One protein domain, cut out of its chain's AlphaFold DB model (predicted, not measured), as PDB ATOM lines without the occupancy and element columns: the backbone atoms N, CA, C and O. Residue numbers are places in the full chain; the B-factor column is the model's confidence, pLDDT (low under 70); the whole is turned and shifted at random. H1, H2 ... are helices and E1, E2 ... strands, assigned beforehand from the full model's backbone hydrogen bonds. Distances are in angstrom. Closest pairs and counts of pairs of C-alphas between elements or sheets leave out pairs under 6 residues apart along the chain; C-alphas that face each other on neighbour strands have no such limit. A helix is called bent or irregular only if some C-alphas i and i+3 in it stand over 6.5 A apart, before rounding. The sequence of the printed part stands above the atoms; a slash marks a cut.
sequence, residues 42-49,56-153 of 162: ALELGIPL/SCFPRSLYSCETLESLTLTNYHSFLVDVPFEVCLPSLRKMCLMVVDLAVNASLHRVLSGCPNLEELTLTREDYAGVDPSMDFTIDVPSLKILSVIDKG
ATOM      1  N   ALA A  42      10.493 -30.593 -49.218       98.19
ATOM      2  CA  ALA A  42      10.573 -30.210 -47.815       98.19
ATOM      3  C   ALA A  42      11.829 -29.396 -47.487       98.19
ATOM      4  O   ALA A  42      12.955 -29.852 -47.697       98.19
ATOM      5  N   LEU A  43      11.636 -28.219 -46.894       96.31
ATOM      6  CA  LEU A  43      12.712 -27.335 -46.460       96.31
ATOM      7  C   LEU A  43      12.614 -27.058 -44.958       96.31
ATOM      8  O   LEU A  43      11.593 -26.572 -44.475       96.31
ATOM      9  N   GLU A  44      13.690 -27.336 -44.225       94.38
ATOM     10  CA  GLU A  44      13.829 -26.997 -42.806       94.38
ATOM     11  C   GLU A  44      15.079 -26.141 -42.591       94.38
ATOM     12  O   GLU A  44      16.192 -26.587 -42.877       94.38
ATOM     13  N   LEU A  45      14.899 -24.930 -42.065       88.19
ATOM     14  CA  LEU A  45      15.972 -23.976 -41.795       88.19
ATOM     15  C   LEU A  45      15.991 -23.588 -40.314       88.19
ATOM     16  O   LEU A  45      15.018 -23.055 -39.784       88.19
ATOM     17  N   GLY A  46      17.125 -23.842 -39.664       85.00
ATOM     18  CA  GLY A  46      17.433 -23.480 -38.285       85.00
ATOM     19  C   GLY A  46      18.586 -22.484 -38.205       85.00
ATOM     20  O   GLY A  46      19.702 -22.882 -38.519       85.00
ATOM     21  N   ILE A  47      18.351 -21.228 -37.798       75.62
ATOM     22  CA  ILE A  47      19.378 -20.161 -37.739       75.62
ATOM     23  C   ILE A  47      19.281 -19.389 -36.395       75.62
ATOM     24  O   ILE A  47      18.173 -19.125 -35.946       75.62
ATOM     25  N   PRO A  48      20.390 -19.033 -35.714       68.69
ATOM     26  CA  PRO A  48      20.380 -18.369 -34.403       68.69
ATOM     27  C   PRO A  48      20.328 -16.830 -34.460       68.69
ATOM     28  O   PRO A  48      20.920 -16.218 -35.350       68.69
ATOM     29  N   LEU A  49      19.745 -16.225 -33.407       57.25
ATOM     30  CA  LEU A  49      19.626 -14.771 -33.135       57.25
ATOM     31  C   LEU A  49      20.929 -13.978 -33.313       57.25
ATOM     32  O   LEU A  49      20.931 -12.893 -33.875       57.25
ATOM     33  N   SER A  56      18.528 -11.572 -43.507       60.00
ATOM     34  CA  SER A  56      17.374 -10.671 -43.571       60.00
ATOM     35  C   SER A  56      16.354 -11.087 -44.631       60.00
ATOM     36  O   SER A  56      15.180 -10.747 -44.511       60.00
ATOM     37  N   CYS A  57      16.787 -11.829 -45.653       66.88
ATOM     38  CA  CYS A  57      15.950 -12.244 -46.770       66.88
ATOM     39  C   CYS A  57      16.331 -13.643 -47.266       66.88
ATOM     40  O   CYS A  57      17.503 -14.019 -47.322       66.88
ATOM     41  N   PHE A  58      15.314 -14.413 -47.644       82.50
ATOM     42  CA  PHE A  58      15.491 -15.626 -48.433       82.50
ATOM     43  C   PHE A  58      15.398 -15.301 -49.925       82.50
ATOM     44  O   PHE A  58      14.758 -14.313 -50.298       82.50
ATOM     45  N   PRO A  59      16.006 -16.119 -50.803       87.94
ATOM     46  CA  PRO A  59      15.878 -15.908 -52.235       87.94
ATOM     47  C   PRO A  59      14.405 -15.971 -52.659       87.94
ATOM     48  O   PRO A  59      13.624 -16.779 -52.153       87.94
ATOM     49  N   ARG A  60      14.023 -15.134 -53.632       89.38
ATOM     50  CA  ARG A  60      12.645 -15.071 -54.161       89.38
ATOM     51  C   ARG A  60      12.146 -16.420 -54.680       89.38
ATOM     52  O   ARG A  60      10.956 -16.694 -54.582       89.38
ATOM     53  N   SER A  61      13.060 -17.254 -55.177       92.69
ATOM     54  CA  SER A  61      12.796 -18.613 -55.660       92.69
ATOM     55  C   SER A  61      12.104 -19.490 -54.613       92.69
ATOM     56  O   SER A  61      11.274 -20.324 -54.972       92.69
ATOM     57  N   LEU A  62      12.391 -19.276 -53.322       92.88
ATOM     58  CA  LEU A  62      11.724 -19.976 -52.232       92.88
ATOM     59  C   LEU A  62      10.231 -19.651 -52.212       92.88
ATOM     60  O   LEU A  62       9.424 -20.567 -52.157       92.88
ATOM     61  N   TYR A  63       9.872 -18.367 -52.293       91.81
ATOM     62  CA  TYR A  63       8.490 -17.880 -52.199       91.81
ATOM     63  C   TYR A  63       7.646 -18.158 -53.450       91.81
ATOM     64  O   TYR A  63       6.439 -17.942 -53.416       91.81
ATOM     65  N   SER A  64       8.264 -18.633 -54.534       94.12
ATOM     66  CA  SER A  64       7.600 -19.061 -55.770       94.12
ATOM     67  C   SER A  64       7.780 -20.562 -56.046       94.12
ATOM     68  O   SER A  64       7.664 -21.002 -57.190       94.12
ATOM     69  N   CYS A  65       8.176 -21.354 -55.041       95.75
ATOM     70  CA  CYS A  65       8.504 -22.764 -55.230       95.75
ATOM     71  C   CYS A  65       7.237 -23.622 -55.359       95.75
ATOM     72  O   CYS A  65       6.562 -23.929 -54.378       95.75
ATOM     73  N   GLU A  66       6.951 -24.072 -56.581       96.56
ATOM     74  CA  GLU A  66       5.766 -24.883 -56.886       96.56
ATOM     75  C   GLU A  66       5.811 -26.299 -56.305       96.56
ATOM     76  O   GLU A  66       4.772 -26.941 -56.207       96.56
ATOM     77  N   THR A  67       6.985 -26.813 -55.932       97.25
ATOM     78  CA  THR A  67       7.146 -28.195 -55.448       97.25
ATOM     79  C   THR A  67       7.195 -28.303 -53.933       97.25
ATOM     80  O   THR A  67       7.139 -29.412 -53.413       97.25
ATOM     81  N   LEU A  68       7.325 -27.179 -53.225       98.00
ATOM     82  CA  LEU A  68       7.512 -27.164 -51.781       98.00
ATOM     83  C   LEU A  68       6.202 -27.517 -51.071       98.00
ATOM     84  O   LEU A  68       5.254 -26.740 -51.088       98.00
ATOM     85  N   GLU A  69       6.168 -28.671 -50.412       98.44
ATOM     86  CA  GLU A  69       5.019 -29.183 -49.660       98.44
ATOM     87  C   GLU A  69       5.118 -28.890 -48.159       98.44
ATOM     88  O   GLU A  69       4.099 -28.711 -47.485       98.44
ATOM     89  N   SER A  70       6.343 -28.819 -47.626       98.31
ATOM     90  CA  SER A  70       6.598 -28.525 -46.217       98.31
ATOM     91  C   SER A  70       7.701 -27.490 -46.021       98.31
ATOM     92  O   SER A  70       8.816 -27.646 -46.518       98.31
ATOM     93  N   LEU A  71       7.402 -26.465 -45.224       95.44
ATOM     94  CA  LEU A  71       8.333 -25.408 -44.843       95.44
ATOM     95  C   LEU A  71       8.427 -25.322 -43.320       95.44
ATOM     96  O   LEU A  71       7.425 -25.147 -42.633       95.44
ATOM     97  N   THR A  72       9.636 -25.443 -42.783       93.12
ATOM     98  CA  THR A  72       9.923 -25.226 -41.363       93.12
ATOM     99  C   THR A  72      11.011 -24.179 -41.224       93.12
ATOM    100  O   THR A  72      12.132 -24.370 -41.690       93.12
ATOM    101  N   LEU A  73      10.679 -23.076 -40.568       87.38
ATOM    102  CA  LEU A  73      11.570 -21.956 -40.332       87.38
ATOM    103  C   LEU A  73      11.687 -21.737 -38.823       87.38
ATOM    104  O   LEU A  73      10.784 -21.215 -38.173       87.38
ATOM    105  N   THR A  74      12.824 -22.142 -38.267       80.44
ATOM    106  CA  THR A  74      13.179 -21.937 -36.862       80.44
ATOM    107  C   THR A  74      14.338 -20.951 -36.793       80.44
ATOM    108  O   THR A  74      15.495 -21.315 -36.981       80.44
ATOM    109  N   ASN A  75      14.045 -19.677 -36.582       68.44
ATOM    110  CA  ASN A  75      15.051 -18.674 -36.264       68.44
ATOM    111  C   ASN A  75      14.476 -17.796 -35.198       68.44
ATOM    112  O   ASN A  75      13.270 -17.597 -35.074       68.44
ATOM    113  N   TYR A  76      15.416 -17.303 -34.437       60.62
ATOM    114  CA  TYR A  76      15.155 -16.457 -33.329       60.62
ATOM    115  C   TYR A  76      15.118 -14.961 -33.762       60.62
ATOM    116  O   TYR A  76      14.813 -14.094 -32.959       60.62
ATOM    117  N   HIS A  77      15.379 -14.647 -35.041       58.59
ATOM    118  CA  HIS A  77      15.037 -13.386 -35.717       58.59
ATOM    119  C   HIS A  77      13.969 -13.605 -36.801       58.59
ATOM    120  O   HIS A  77      13.887 -14.671 -37.412       58.59
ATOM    121  N   SER A  78      13.170 -12.568 -37.071       57.44
ATOM    122  CA  SER A  78      12.063 -12.621 -38.029       57.44
ATOM    123  C   SER A  78      12.536 -12.865 -39.470       57.44
ATOM    124  O   SER A  78      13.121 -11.997 -40.110       57.44
ATOM    125  N   PHE A  79      12.198 -14.029 -40.026       61.38
ATOM    126  CA  PHE A  79      12.331 -14.339 -41.460       61.38
ATOM    127  C   PHE A  79      11.338 -13.596 -42.358       61.38
ATOM    128  O   PHE A  79      11.299 -13.801 -43.571       61.38
ATOM    129  N   LEU A  80      10.464 -12.806 -41.745       60.94
ATOM    130  CA  LEU A  80       9.322 -12.183 -42.385       60.94
ATOM    131  C   LEU A  80       9.539 -10.669 -42.541       60.94
ATOM    132  O   LEU A  80       8.593  -9.933 -42.779       60.94
ATOM    133  N   VAL A  81      10.779 -10.185 -42.428       59.03
ATOM    134  CA  VAL A  81      11.096  -8.755 -42.593       59.03
ATOM    135  C   VAL A  81      11.072  -8.332 -44.068       59.03
ATOM    136  O   VAL A  81      10.604  -7.237 -44.362       59.03
ATOM    137  N   ASP A  82      11.488  -9.199 -44.999       68.75
ATOM    138  CA  ASP A  82      11.562  -8.882 -46.436       68.75
ATOM    139  C   ASP A  82      10.889  -9.957 -47.309       68.75
ATOM    140  O   ASP A  82      11.501 -10.618 -48.149       68.75
ATOM    141  N   VAL A  83       9.596 -10.187 -47.057       76.62
ATOM    142  CA  VAL A  83       8.780 -11.088 -47.884       76.62
ATOM    143  C   VAL A  83       8.415 -10.374 -49.192       76.62
ATOM    144  O   VAL A  83       7.810  -9.297 -49.127       76.62
ATOM    145  N   PRO A  84       8.686 -10.963 -50.374       82.62
ATOM    146  CA  PRO A  84       8.257 -10.406 -51.658       82.62
ATOM    147  C   PRO A  84       6.752 -10.126 -51.685       82.62
ATOM    148  O   PRO A  84       5.988 -10.831 -51.036       82.62
ATOM    149  N   PHE A  85       6.310  -9.117 -52.445       81.00
ATOM    150  CA  PHE A  85       4.879  -8.791 -52.559       81.00
ATOM    151  C   PHE A  85       4.052  -9.972 -53.091       81.00
ATOM    152  O   PHE A  85       2.954 -10.230 -52.605       81.00
ATOM    153  N   GLU A  86       4.615 -10.705 -54.049       84.62
ATOM    154  CA  GLU A  86       4.011 -11.887 -54.656       84.62
ATOM    155  C   GLU A  86       4.611 -13.146 -54.023       84.62
ATOM    156  O   GLU A  86       5.788 -13.457 -54.222       84.62
ATOM    157  N   VAL A  87       3.796 -13.866 -53.251       90.19
ATOM    158  CA  VAL A  87       4.109 -15.206 -52.744       90.19
ATOM    159  C   VAL A  87       3.187 -16.191 -53.452       90.19
ATOM    160  O   VAL A  87       1.983 -15.963 -53.532       90.19
ATOM    161  N   CYS A  88       3.747 -17.281 -53.969       94.44
ATOM    162  CA  CYS A  88       3.006 -18.343 -54.638       94.44
ATOM    163  C   CYS A  88       3.637 -19.698 -54.297       94.44
ATOM    164  O   CYS A  88       4.635 -20.117 -54.882       94.44
ATOM    165  N   LEU A  89       3.040 -20.383 -53.330       96.12
ATOM    166  CA  LEU A  89       3.470 -21.675 -52.803       96.12
ATOM    167  C   LEU A  89       2.323 -22.687 -52.964       96.12
ATOM    168  O   LEU A  89       1.728 -23.121 -51.976       96.12
ATOM    169  N   PRO A  90       1.957 -23.045 -54.210       96.50
ATOM    170  CA  PRO A  90       0.717 -23.762 -54.497       96.50
ATOM    171  C   PRO A  90       0.681 -25.181 -53.920       96.50
ATOM    172  O   PRO A  90      -0.402 -25.683 -53.633       96.50
ATOM    173  N   SER A  91       1.832 -25.826 -53.720       97.81
ATOM    174  CA  SER A  91       1.902 -27.184 -53.159       97.81
ATOM    175  C   SER A  91       2.080 -27.215 -51.646       97.81
ATOM    176  O   SER A  91       2.070 -28.298 -51.062       97.81
ATOM    177  N   LEU A  92       2.241 -26.062 -50.992       98.19
ATOM    178  CA  LEU A  92       2.573 -26.028 -49.576       98.19
ATOM    179  C   LEU A  92       1.368 -26.446 -48.736       98.19
ATOM    180  O   LEU A  92       0.354 -25.757 -48.698       98.19
ATOM    181  N   ARG A  93       1.517 -27.568 -48.027       98.31
ATOM    182  CA  ARG A  93       0.488 -28.154 -47.155       98.31
ATOM    183  C   ARG A  93       0.822 -28.002 -45.681       98.31
ATOM    184  O   ARG A  93      -0.091 -27.977 -44.862       98.31
ATOM    185  N   LYS A  94       2.107 -27.880 -45.336       98.38
ATOM    186  CA  LYS A  94       2.568 -27.760 -43.948       98.38
ATOM    187  C   LYS A  94       3.554 -26.616 -43.768       98.38
ATOM    188  O   LYS A  94       4.606 -26.592 -44.405       98.38
ATOM    189  N   MET A  95       3.268 -25.735 -42.817       94.69
ATOM    190  CA  MET A  95       4.136 -24.628 -42.437       94.69
ATOM    191  C   MET A  95       4.368 -24.612 -40.925       94.69
ATOM    192  O   MET A  95       3.428 -24.671 -40.138       94.69
ATOM    193  N   CYS A  96       5.628 -24.517 -40.513       92.50
ATOM    194  CA  CYS A  96       6.022 -24.347 -39.119       92.50
ATOM    195  C   CYS A  96       6.942 -23.133 -38.995       92.50
ATOM    196  O   CYS A  96       7.993 -23.090 -39.635       92.50
ATOM    197  N   LEU A  97       6.543 -22.157 -38.184       86.88
ATOM    198  CA  LEU A  97       7.263 -20.907 -37.981       86.88
ATOM    199  C   LEU A  97       7.538 -20.693 -36.494       86.88
ATOM    200  O   LEU A  97       6.643 -20.830 -35.660       86.88
ATOM    201  N   MET A  98       8.764 -20.300 -36.175       80.50
ATOM    202  CA  MET A  98       9.093 -19.656 -34.906       80.50
ATOM    203  C   MET A  98       8.953 -18.138 -35.083       80.50
ATOM    204  O   MET A  98       9.547 -17.570 -36.000       80.50
ATOM    205  N   VAL A  99       8.130 -17.496 -34.256       68.62
ATOM    206  CA  VAL A  99       7.773 -16.073 -34.336       68.62
ATOM    207  C   VAL A  99       8.327 -15.362 -33.107       68.62
ATOM    208  O   VAL A  99       8.034 -15.771 -31.987       68.62
ATOM    209  N   VAL A 100       9.127 -14.312 -33.329       58.38
ATOM    210  CA  VAL A 100       9.862 -13.620 -32.254       58.38
ATOM    211  C   VAL A 100       9.529 -12.124 -32.118       58.38
ATOM    212  O   VAL A 100       9.800 -11.566 -31.065       58.38
ATOM    213  N   ASP A 101       8.921 -11.449 -33.109       58.84
ATOM    214  CA  ASP A 101       8.667  -9.994 -32.990       58.84
ATOM    215  C   ASP A 101       7.446  -9.464 -33.785       58.84
ATOM    216  O   ASP A 101       7.016 -10.058 -34.775       58.84
ATOM    217  N   LEU A 102       6.933  -8.303 -33.351       46.28
ATOM    218  CA  LEU A 102       5.711  -7.578 -33.723       46.28
ATOM    219  C   LEU A 102       5.615  -7.114 -35.187       46.28
ATOM    220  O   LEU A 102       4.514  -6.930 -35.706       46.28
ATOM    221  N   ALA A 103       6.730  -6.968 -35.907       52.22
ATOM    222  CA  ALA A 103       6.727  -6.520 -37.310       52.22
ATOM    223  C   ALA A 103       6.210  -7.584 -38.311       52.22
ATOM    224  O   ALA A 103       6.239  -7.388 -39.526       52.22
ATOM    225  N   VAL A 104       5.753  -8.732 -37.808       59.19
ATOM    226  CA  VAL A 104       5.541  -9.963 -38.575       59.19
ATOM    227  C   VAL A 104       4.113 -10.143 -39.085       59.19
ATOM    228  O   VAL A 104       3.920 -10.900 -40.031       59.19
ATOM    229  N   ASN A 105       3.114  -9.429 -38.557       64.06
ATOM    230  CA  ASN A 105       1.713  -9.683 -38.926       64.06
ATOM    231  C   ASN A 105       1.425  -9.465 -40.422       64.06
ATOM    232  O   ASN A 105       0.837 -10.334 -41.066       64.06
ATOM    233  N   ALA A 106       1.882  -8.351 -41.005       70.75
ATOM    234  CA  ALA A 106       1.641  -8.058 -42.423       70.75
ATOM    235  C   ALA A 106       2.349  -9.059 -43.354       70.75
ATOM    236  O   ALA A 106       1.800  -9.481 -44.373       70.75
ATOM    237  N   SER A 107       3.560  -9.466 -42.989       76.88
ATOM    238  CA  SER A 107       4.359 -10.406 -43.769       76.88
ATOM    239  C   SER A 107       3.892 -11.849 -43.613       76.88
ATOM    240  O   SER A 107       3.883 -12.586 -44.594       76.88
ATOM    241  N   LEU A 108       3.448 -12.245 -42.416       81.00
ATOM    242  CA  LEU A 108       2.802 -13.532 -42.181       81.00
ATOM    243  C   LEU A 108       1.530 -13.632 -43.018       81.00
ATOM    244  O   LEU A 108       1.390 -14.582 -43.779       81.00
ATOM    245  N   HIS A 109       0.658 -12.622 -42.954       83.38
ATOM    246  CA  HIS A 109      -0.546 -12.576 -43.779       83.38
ATOM    247  C   HIS A 109      -0.213 -12.709 -45.271       83.38
ATOM    248  O   HIS A 109      -0.835 -13.495 -45.982       83.38
ATOM    249  N   ARG A 110       0.814 -11.993 -45.750       85.31
ATOM    250  CA  ARG A 110       1.270 -12.091 -47.142       85.31
ATOM    251  C   ARG A 110       1.721 -13.505 -47.509       85.31
ATOM    252  O   ARG A 110       1.274 -14.033 -48.524       85.31
ATOM    253  N   VAL A 111       2.558 -14.134 -46.683       87.56
ATOM    254  CA  VAL A 111       3.002 -15.518 -46.909       87.56
ATOM    255  C   VAL A 111       1.811 -16.473 -46.943       87.56
ATOM    256  O   VAL A 111       1.697 -17.260 -47.879       87.56
ATOM    257  N   LEU A 112       0.902 -16.373 -45.970       90.00
ATOM    258  CA  LEU A 112      -0.281 -17.229 -45.879       90.00
ATOM    259  C   LEU A 112      -1.212 -17.064 -47.089       90.00
ATOM    260  O   LEU A 112      -1.663 -18.064 -47.639       90.00
ATOM    261  N   SER A 113      -1.420 -15.831 -47.568       89.69
ATOM    262  CA  SER A 113      -2.244 -15.560 -48.758       89.69
ATOM    263  C   SER A 113      -1.699 -16.205 -50.040       89.69
ATOM    264  O   SER A 113      -2.462 -16.510 -50.954       89.69
ATOM    265  N   GLY A 114      -0.390 -16.469 -50.092       92.06
ATOM    266  CA  GLY A 114       0.266 -17.170 -51.194       92.06
ATOM    267  C   GLY A 114       0.237 -18.698 -51.096       92.06
ATOM    268  O   GLY A 114       0.786 -19.361 -51.974       92.06
ATOM    269  N   CYS A 115      -0.365 -19.270 -50.047       94.94
ATOM    270  CA  CYS A 115      -0.380 -20.712 -49.772       94.94
ATOM    271  C   CYS A 115      -1.816 -21.279 -49.832       94.94
ATOM    272  O   CYS A 115      -2.381 -21.631 -48.795       94.94
ATOM    273  N   PRO A 116      -2.433 -21.400 -51.024       94.88
ATOM    274  CA  PRO A 116      -3.860 -21.725 -51.164       94.88
ATOM    275  C   PRO A 116      -4.258 -23.131 -50.681       94.88
ATOM    276  O   PRO A 116      -5.443 -23.390 -50.491       94.88
ATOM    277  N   ASN A 117      -3.292 -24.038 -50.504       97.31
ATOM    278  CA  ASN A 117      -3.510 -25.431 -50.099       97.31
ATOM    279  C   ASN A 117      -2.915 -25.753 -48.717       97.31
ATOM    280  O   ASN A 117      -2.701 -26.921 -48.392       97.31
ATOM    281  N   LEU A 118      -2.625 -24.736 -47.901       98.00
ATOM    282  CA  LEU A 118      -2.036 -24.927 -46.579       98.00
ATOM    283  C   LEU A 118      -3.030 -25.626 -45.641       98.00
ATOM    284  O   LEU A 118      -4.089 -25.079 -45.344       98.00
ATOM    285  N   GLU A 119      -2.683 -26.816 -45.155       98.38
ATOM    286  CA  GLU A 119      -3.532 -27.641 -44.286       98.38
ATOM    287  C   GLU A 119      -3.086 -27.595 -42.820       98.38
ATOM    288  O   GLU A 119      -3.923 -27.667 -41.921       98.38
ATOM    289  N   GLU A 120      -1.782 -27.464 -42.567       98.19
ATOM    290  CA  GLU A 120      -1.193 -27.459 -41.228       98.19
ATOM    291  C   GLU A 120      -0.329 -26.213 -41.011       98.19
ATOM    292  O   GLU A 120       0.656 -26.002 -41.722       98.19
ATOM    293  N   LEU A 121      -0.650 -25.429 -39.981       93.56
ATOM    294  CA  LEU A 121       0.129 -24.271 -39.552       93.56
ATOM    295  C   LEU A 121       0.520 -24.421 -38.083       93.56
ATOM    296  O   LEU A 121      -0.329 -24.572 -37.205       93.56
ATOM    297  N   THR A 122       1.818 -24.360 -37.808       91.38
ATOM    298  CA  THR A 122       2.363 -24.298 -36.450       91.38
ATOM    299  C   THR A 122       3.085 -22.978 -36.243       91.38
ATOM    300  O   THR A 122       4.008 -22.654 -36.989       91.38
ATOM    301  N   LEU A 123       2.688 -22.238 -35.214       86.50
ATOM    302  CA  LEU A 123       3.311 -20.994 -34.784       86.50
ATOM    303  C   LEU A 123       3.888 -21.207 -33.386       86.50
ATOM    304  O   LEU A 123       3.158 -21.483 -32.441       86.50
ATOM    305  N   THR A 124       5.206 -21.117 -33.256       82.56
ATOM    306  CA  THR A 124       5.890 -21.164 -31.960       82.56
ATOM    307  C   THR A 124       6.306 -19.757 -31.572       82.56
ATOM    308  O   THR A 124       7.121 -19.158 -32.266       82.56
ATOM    309  N   ARG A 125       5.764 -19.246 -30.475       77.00
ATOM    310  CA  ARG A 125       6.153 -17.983 -29.852       77.00
ATOM    311  C   ARG A 125       7.209 -18.265 -28.797       77.00
ATOM    312  O   ARG A 125       7.156 -19.297 -28.130       77.00
ATOM    313  N   GLU A 126       8.175 -17.377 -28.663       71.62
ATOM    314  CA  GLU A 126       9.163 -17.451 -27.594       71.62
ATOM    315  C   GLU A 126       9.225 -16.091 -26.907       71.62
ATOM    316  O   GLU A 126       9.413 -15.071 -27.573       71.62
ATOM    317  N   ASP A 127       9.009 -16.086 -25.591       60.56
ATOM    318  CA  ASP A 127       8.992 -14.860 -24.799       60.56
ATOM    319  C   ASP A 127      10.420 -14.331 -24.648       60.56
ATOM    320  O   ASP A 127      11.225 -14.836 -23.860       60.56
ATOM    321  N   TYR A 128      10.730 -13.277 -25.398       60.00
ATOM    322  CA  TYR A 128      11.894 -12.437 -25.154       60.00
ATOM    323  C   TYR A 128      11.456 -11.192 -24.381       60.00
ATOM    324  O   TYR A 128      10.397 -10.622 -24.641       60.00
ATOM    325  N   ALA A 129      12.270 -10.763 -23.414       54.16
ATOM    326  CA  ALA A 129      11.988  -9.573 -22.617       54.16
ATOM    327  C   ALA A 129      11.773  -8.353 -23.539       54.16
ATOM    328  O   ALA A 129      12.708  -7.906 -24.199       54.16
ATOM    329  N   GLY A 130      10.539  -7.840 -23.586       54.22
ATOM    330  CA  GLY A 130      10.137  -6.718 -24.445       54.22
ATOM    331  C   GLY A 130       9.104  -7.050 -25.528       54.22
ATOM    332  O   GLY A 130       8.631  -6.126 -26.184       54.22
ATOM    333  N   VAL A 131       8.726  -8.320 -25.704       55.12
ATOM    334  CA  VAL A 131       7.625  -8.723 -26.598       55.12
ATOM    335  C   VAL A 131       6.290  -8.615 -25.855       55.12
ATOM    336  O   VAL A 131       6.187  -9.023 -24.699       55.12
ATOM    337  N   ASP A 132       5.275  -8.042 -26.504       55.03
ATOM    338  CA  ASP A 132       3.918  -7.960 -25.960       55.03
ATOM    339  C   ASP A 132       3.250  -9.353 -25.982       55.03
ATOM    340  O   ASP A 132       3.016  -9.898 -27.066       55.03
ATOM    341  N   PRO A 133       2.914  -9.938 -24.817       54.81
ATOM    342  CA  PRO A 133       2.292 -11.259 -24.735       54.81
ATOM    343  C   PRO A 133       0.837 -11.284 -25.242       54.81
ATOM    344  O   PRO A 133       0.256 -12.360 -25.373       54.81
ATOM    345  N   SER A 134       0.228 -10.128 -25.532       54.91
ATOM    346  CA  SER A 134      -1.169 -10.003 -25.978       54.91
ATOM    347  C   SER A 134      -1.360 -10.025 -27.502       54.91
ATOM    348  O   SER A 134      -2.395  -9.605 -28.016       54.91
ATOM    349  N   MET A 135      -0.364 -10.503 -28.254       60.69
ATOM    350  CA  MET A 135      -0.350 -10.329 -29.702       60.69
ATOM    351  C   MET A 135      -1.359 -11.226 -30.440       60.69
ATOM    352  O   MET A 135      -1.179 -12.442 -30.578       60.69
ATOM    353  N   ASP A 136      -2.380 -10.579 -31.000       64.81
ATOM    354  CA  ASP A 136      -3.363 -11.194 -31.884       64.81
ATOM    355  C   ASP A 136      -2.845 -11.244 -33.333       64.81
ATOM    356  O   ASP A 136      -2.360 -10.255 -33.895       64.81
ATOM    357  N   PHE A 137      -2.965 -12.410 -33.967       69.94
ATOM    358  CA  PHE A 137      -2.804 -12.572 -35.410       69.94
ATOM    359  C   PHE A 137      -4.109 -13.073 -36.020       69.94
ATOM    360  O   PHE A 137      -4.789 -13.934 -35.465       69.94
ATOM    361  N   THR A 138      -4.451 -12.548 -37.193       75.25
ATOM    362  CA  THR A 138      -5.581 -13.041 -37.981       75.25
ATOM    363  C   THR A 138      -5.064 -14.036 -39.008       75.25
ATOM    364  O   THR A 138      -4.199 -13.710 -39.819       75.25
ATOM    365  N   ILE A 139      -5.591 -15.257 -38.964       82.69
ATOM    366  CA  ILE A 139      -5.279 -16.313 -39.925       82.69
ATOM    367  C   ILE A 139      -6.505 -16.485 -40.815       82.69
ATOM    368  O   ILE A 139      -7.502 -17.060 -40.389       82.69
ATOM    369  N   ASP A 140      -6.416 -15.975 -42.040       84.94
ATOM    370  CA  ASP A 140      -7.425 -16.177 -43.081       84.94
ATOM    371  C   ASP A 140      -6.884 -17.165 -44.121       84.94
ATOM    372  O   ASP A 140      -6.286 -16.793 -45.130       84.94
ATOM    373  N   VAL A 141      -6.994 -18.456 -43.798       89.44
ATOM    374  CA  VAL A 141      -6.521 -19.564 -44.639       89.44
ATOM    375  C   VAL A 141      -7.629 -20.616 -44.711       89.44
ATOM    376  O   VAL A 141      -7.687 -21.506 -43.861       89.44
ATOM    377  N   PRO A 142      -8.527 -20.543 -45.709       91.50
ATOM    378  CA  PRO A 142      -9.693 -21.428 -45.797       91.50
ATOM    379  C   PRO A 142      -9.361 -22.923 -45.906       91.50
ATOM    380  O   PRO A 142     -10.183 -23.767 -45.559       91.50
ATOM    381  N   SER A 143      -8.166 -23.267 -46.395       95.94
ATOM    382  CA  SER A 143      -7.692 -24.650 -46.523       95.94
ATOM    383  C   SER A 143      -7.204 -25.262 -45.205       95.94
ATOM    384  O   SER A 143      -6.954 -26.471 -45.152       95.94
ATOM    385  N   LEU A 144      -7.038 -24.449 -44.155       97.19
ATOM    386  CA  LEU A 144      -6.380 -24.857 -42.921       97.19
ATOM    387  C   LEU A 144      -7.239 -25.854 -42.135       97.19
ATOM    388  O   LEU A 144      -8.398 -25.598 -41.818       97.19
ATOM    389  N   LYS A 145      -6.642 -26.994 -41.787       97.31
ATOM    390  CA  LYS A 145      -7.269 -28.071 -41.005       97.31
ATOM    391  C   LYS A 145      -6.719 -28.136 -39.586       97.31
ATOM    392  O   LYS A 145      -7.445 -28.494 -38.664       97.31
ATOM    393  N   ILE A 146      -5.433 -27.824 -39.420       96.62
ATOM    394  CA  ILE A 146      -4.729 -27.891 -38.140       96.62
ATOM    395  C   ILE A 146      -4.008 -26.568 -37.904       96.62
ATOM    396  O   ILE A 146      -3.131 -26.175 -38.674       96.62
ATOM    397  N   LEU A 147      -4.349 -25.925 -36.791       92.88
ATOM    398  CA  LEU A 147      -3.619 -24.795 -36.237       92.88
ATOM    399  C   LEU A 147      -3.023 -25.208 -34.891       92.88
ATOM    400  O   LEU A 147      -3.725 -25.728 -34.025       92.88
ATOM    401  N   SER A 148      -1.727 -24.980 -34.704       90.94
ATOM    402  CA  SER A 148      -1.042 -25.186 -33.428       90.94
ATOM    403  C   SER A 148      -0.280 -23.927 -33.044       90.94
ATOM    404  O   SER A 148       0.572 -23.467 -33.799       90.94
ATOM    405  N   VAL A 149      -0.581 -23.384 -31.868       86.44
ATOM    406  CA  VAL A 149       0.127 -22.240 -31.284       86.44
ATOM    407  C   VAL A 149       0.847 -22.735 -30.037       86.44
ATOM    408  O   VAL A 149       0.232 -23.377 -29.188       86.44
ATOM    409  N   ILE A 150       2.158 -22.518 -29.973       84.25
ATOM    410  CA  ILE A 150       3.026 -23.010 -28.900       84.25
ATOM    411  C   ILE A 150       3.731 -21.813 -28.272       84.25
ATOM    412  O   ILE A 150       4.563 -21.201 -28.934       84.25
ATOM    413  N   ASP A 151       3.457 -21.528 -27.005       78.56
ATOM    414  CA  ASP A 151       4.166 -20.502 -26.237       78.56
ATOM    415  C   ASP A 151       5.333 -21.145 -25.469       78.56
ATOM    416  O   ASP A 151       5.141 -21.999 -24.599       78.56
ATOM    417  N   LYS A 152       6.570 -20.780 -25.819       70.50
ATOM    418  CA  LYS A 152       7.782 -21.180 -25.097       70.50
ATOM    419  C   LYS A 152       8.165 -20.061 -24.133       70.50
ATOM    420  O   LYS A 152       8.631 -19.008 -24.560       70.50
ATOM    421  N   GLY A 153       7.946 -20.300 -22.840       57.84
ATOM    422  CA  GLY A 153       8.301 -19.353 -21.782       57.84
ATOM    423  C   GLY A 153       9.805 -19.054 -21.716       57.84
ATOM    424  O   GLY A 153      10.630 -19.811 -22.235       57.84
TER     425      GLY A 153
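This is residues 42 to 49 and 56 to 153 of the 162 residues of an uncharacterized protein of Microthlaspi erraticum (UniProt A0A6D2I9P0). The chain is wound in stacked turns, a short solenoid: five strands, E1 to E5, lie side by side as one curled wall, and between them the chain returns on the other side of the turns. These returns are mostly loop, with the short H1 in the first and H2 in the third. The printed part has 106 residues, with two named helices and five named strands in the order E1 H1 E2 E3 H2 E4 E5; the sheet runs E1 E2 E3 E4 E5, all parallel. The class is mixed, helices and strands, with under half of the residues in named elements. The whole is compact, with a radius of gyration of the C-alphas of 13.0 A and spans of 38 by 28 by 22 A.

E1, residues 42 to 47, begins at C-alpha 42 (10.573, -30.210, -47.815) and is 16.7 A long. H1 is residues 60 to 63, 5.4 A. E2, residues 70 to 75, is 16.4 A long, and E3, residues 94 to 99, 16.0 A. H2, residues 102 to 113, begins at C-alpha 102 (5.711, -7.578, -33.723) and is 18.8 A long; it is irregular, with C-alphas 103 and 106 7.4 A apart. E4, residues 120 to 126, is 19.8 A long. E5, residues 146 to 152, is 19.3 A long and ends at C-alpha 152 (7.782, -21.180, -25.097).

The sheet is twisted, its C-alphas up to 4.7 A off the best plane, and the way across it turns by 51 degrees, its curl. Its edge strands are E1 and E5. E1 and E2 are parallel at 0 degrees, with N 45 and O 72 at 2.8 A. E2 and E3 are parallel at 10 degrees, with N 73 and O 96 at 2.8 A. E3 and E4 are parallel at 13 degrees, with N 97 and O 122 at 2.8 A. E4 and E5 are parallel at 11 degrees, with N 123 and O 148 at 2.8 A. These N and O pairs are within hydrogen-bond range. E3, H2 and E4 form a strand-helix-strand unit, two parallel neighbour strands with a helix between, and its crossover is right-handed. H2 is only just on the sheet, with 5 pairs of C-alphas within 10 A, and only grazes it with residues 105 to 112. H1 is not on the sheet. H1 and H2 are close but not clearly touching; their closest C-alphas, of Tyr 63 and Val 111, are 8.0 A apart. In H2, 6 of 8 O i to N i+4 pairs are within hydrogen-bond range; H1 is too short for such a pair.

The two C-alphas farthest apart, of Thr 67 and Ala 129, are 38.1 A apart. Residues 50 to 55 are not printed, and C-alphas 49 and 56 are 11.4 A apart across the cut. The links E2 to E3 and E4 to E5 are long. The mean pLDDT of the printed part is 80.9; 31 residues are under 70, among them residues 75 to 82, 99 to 105 and 127 to 137.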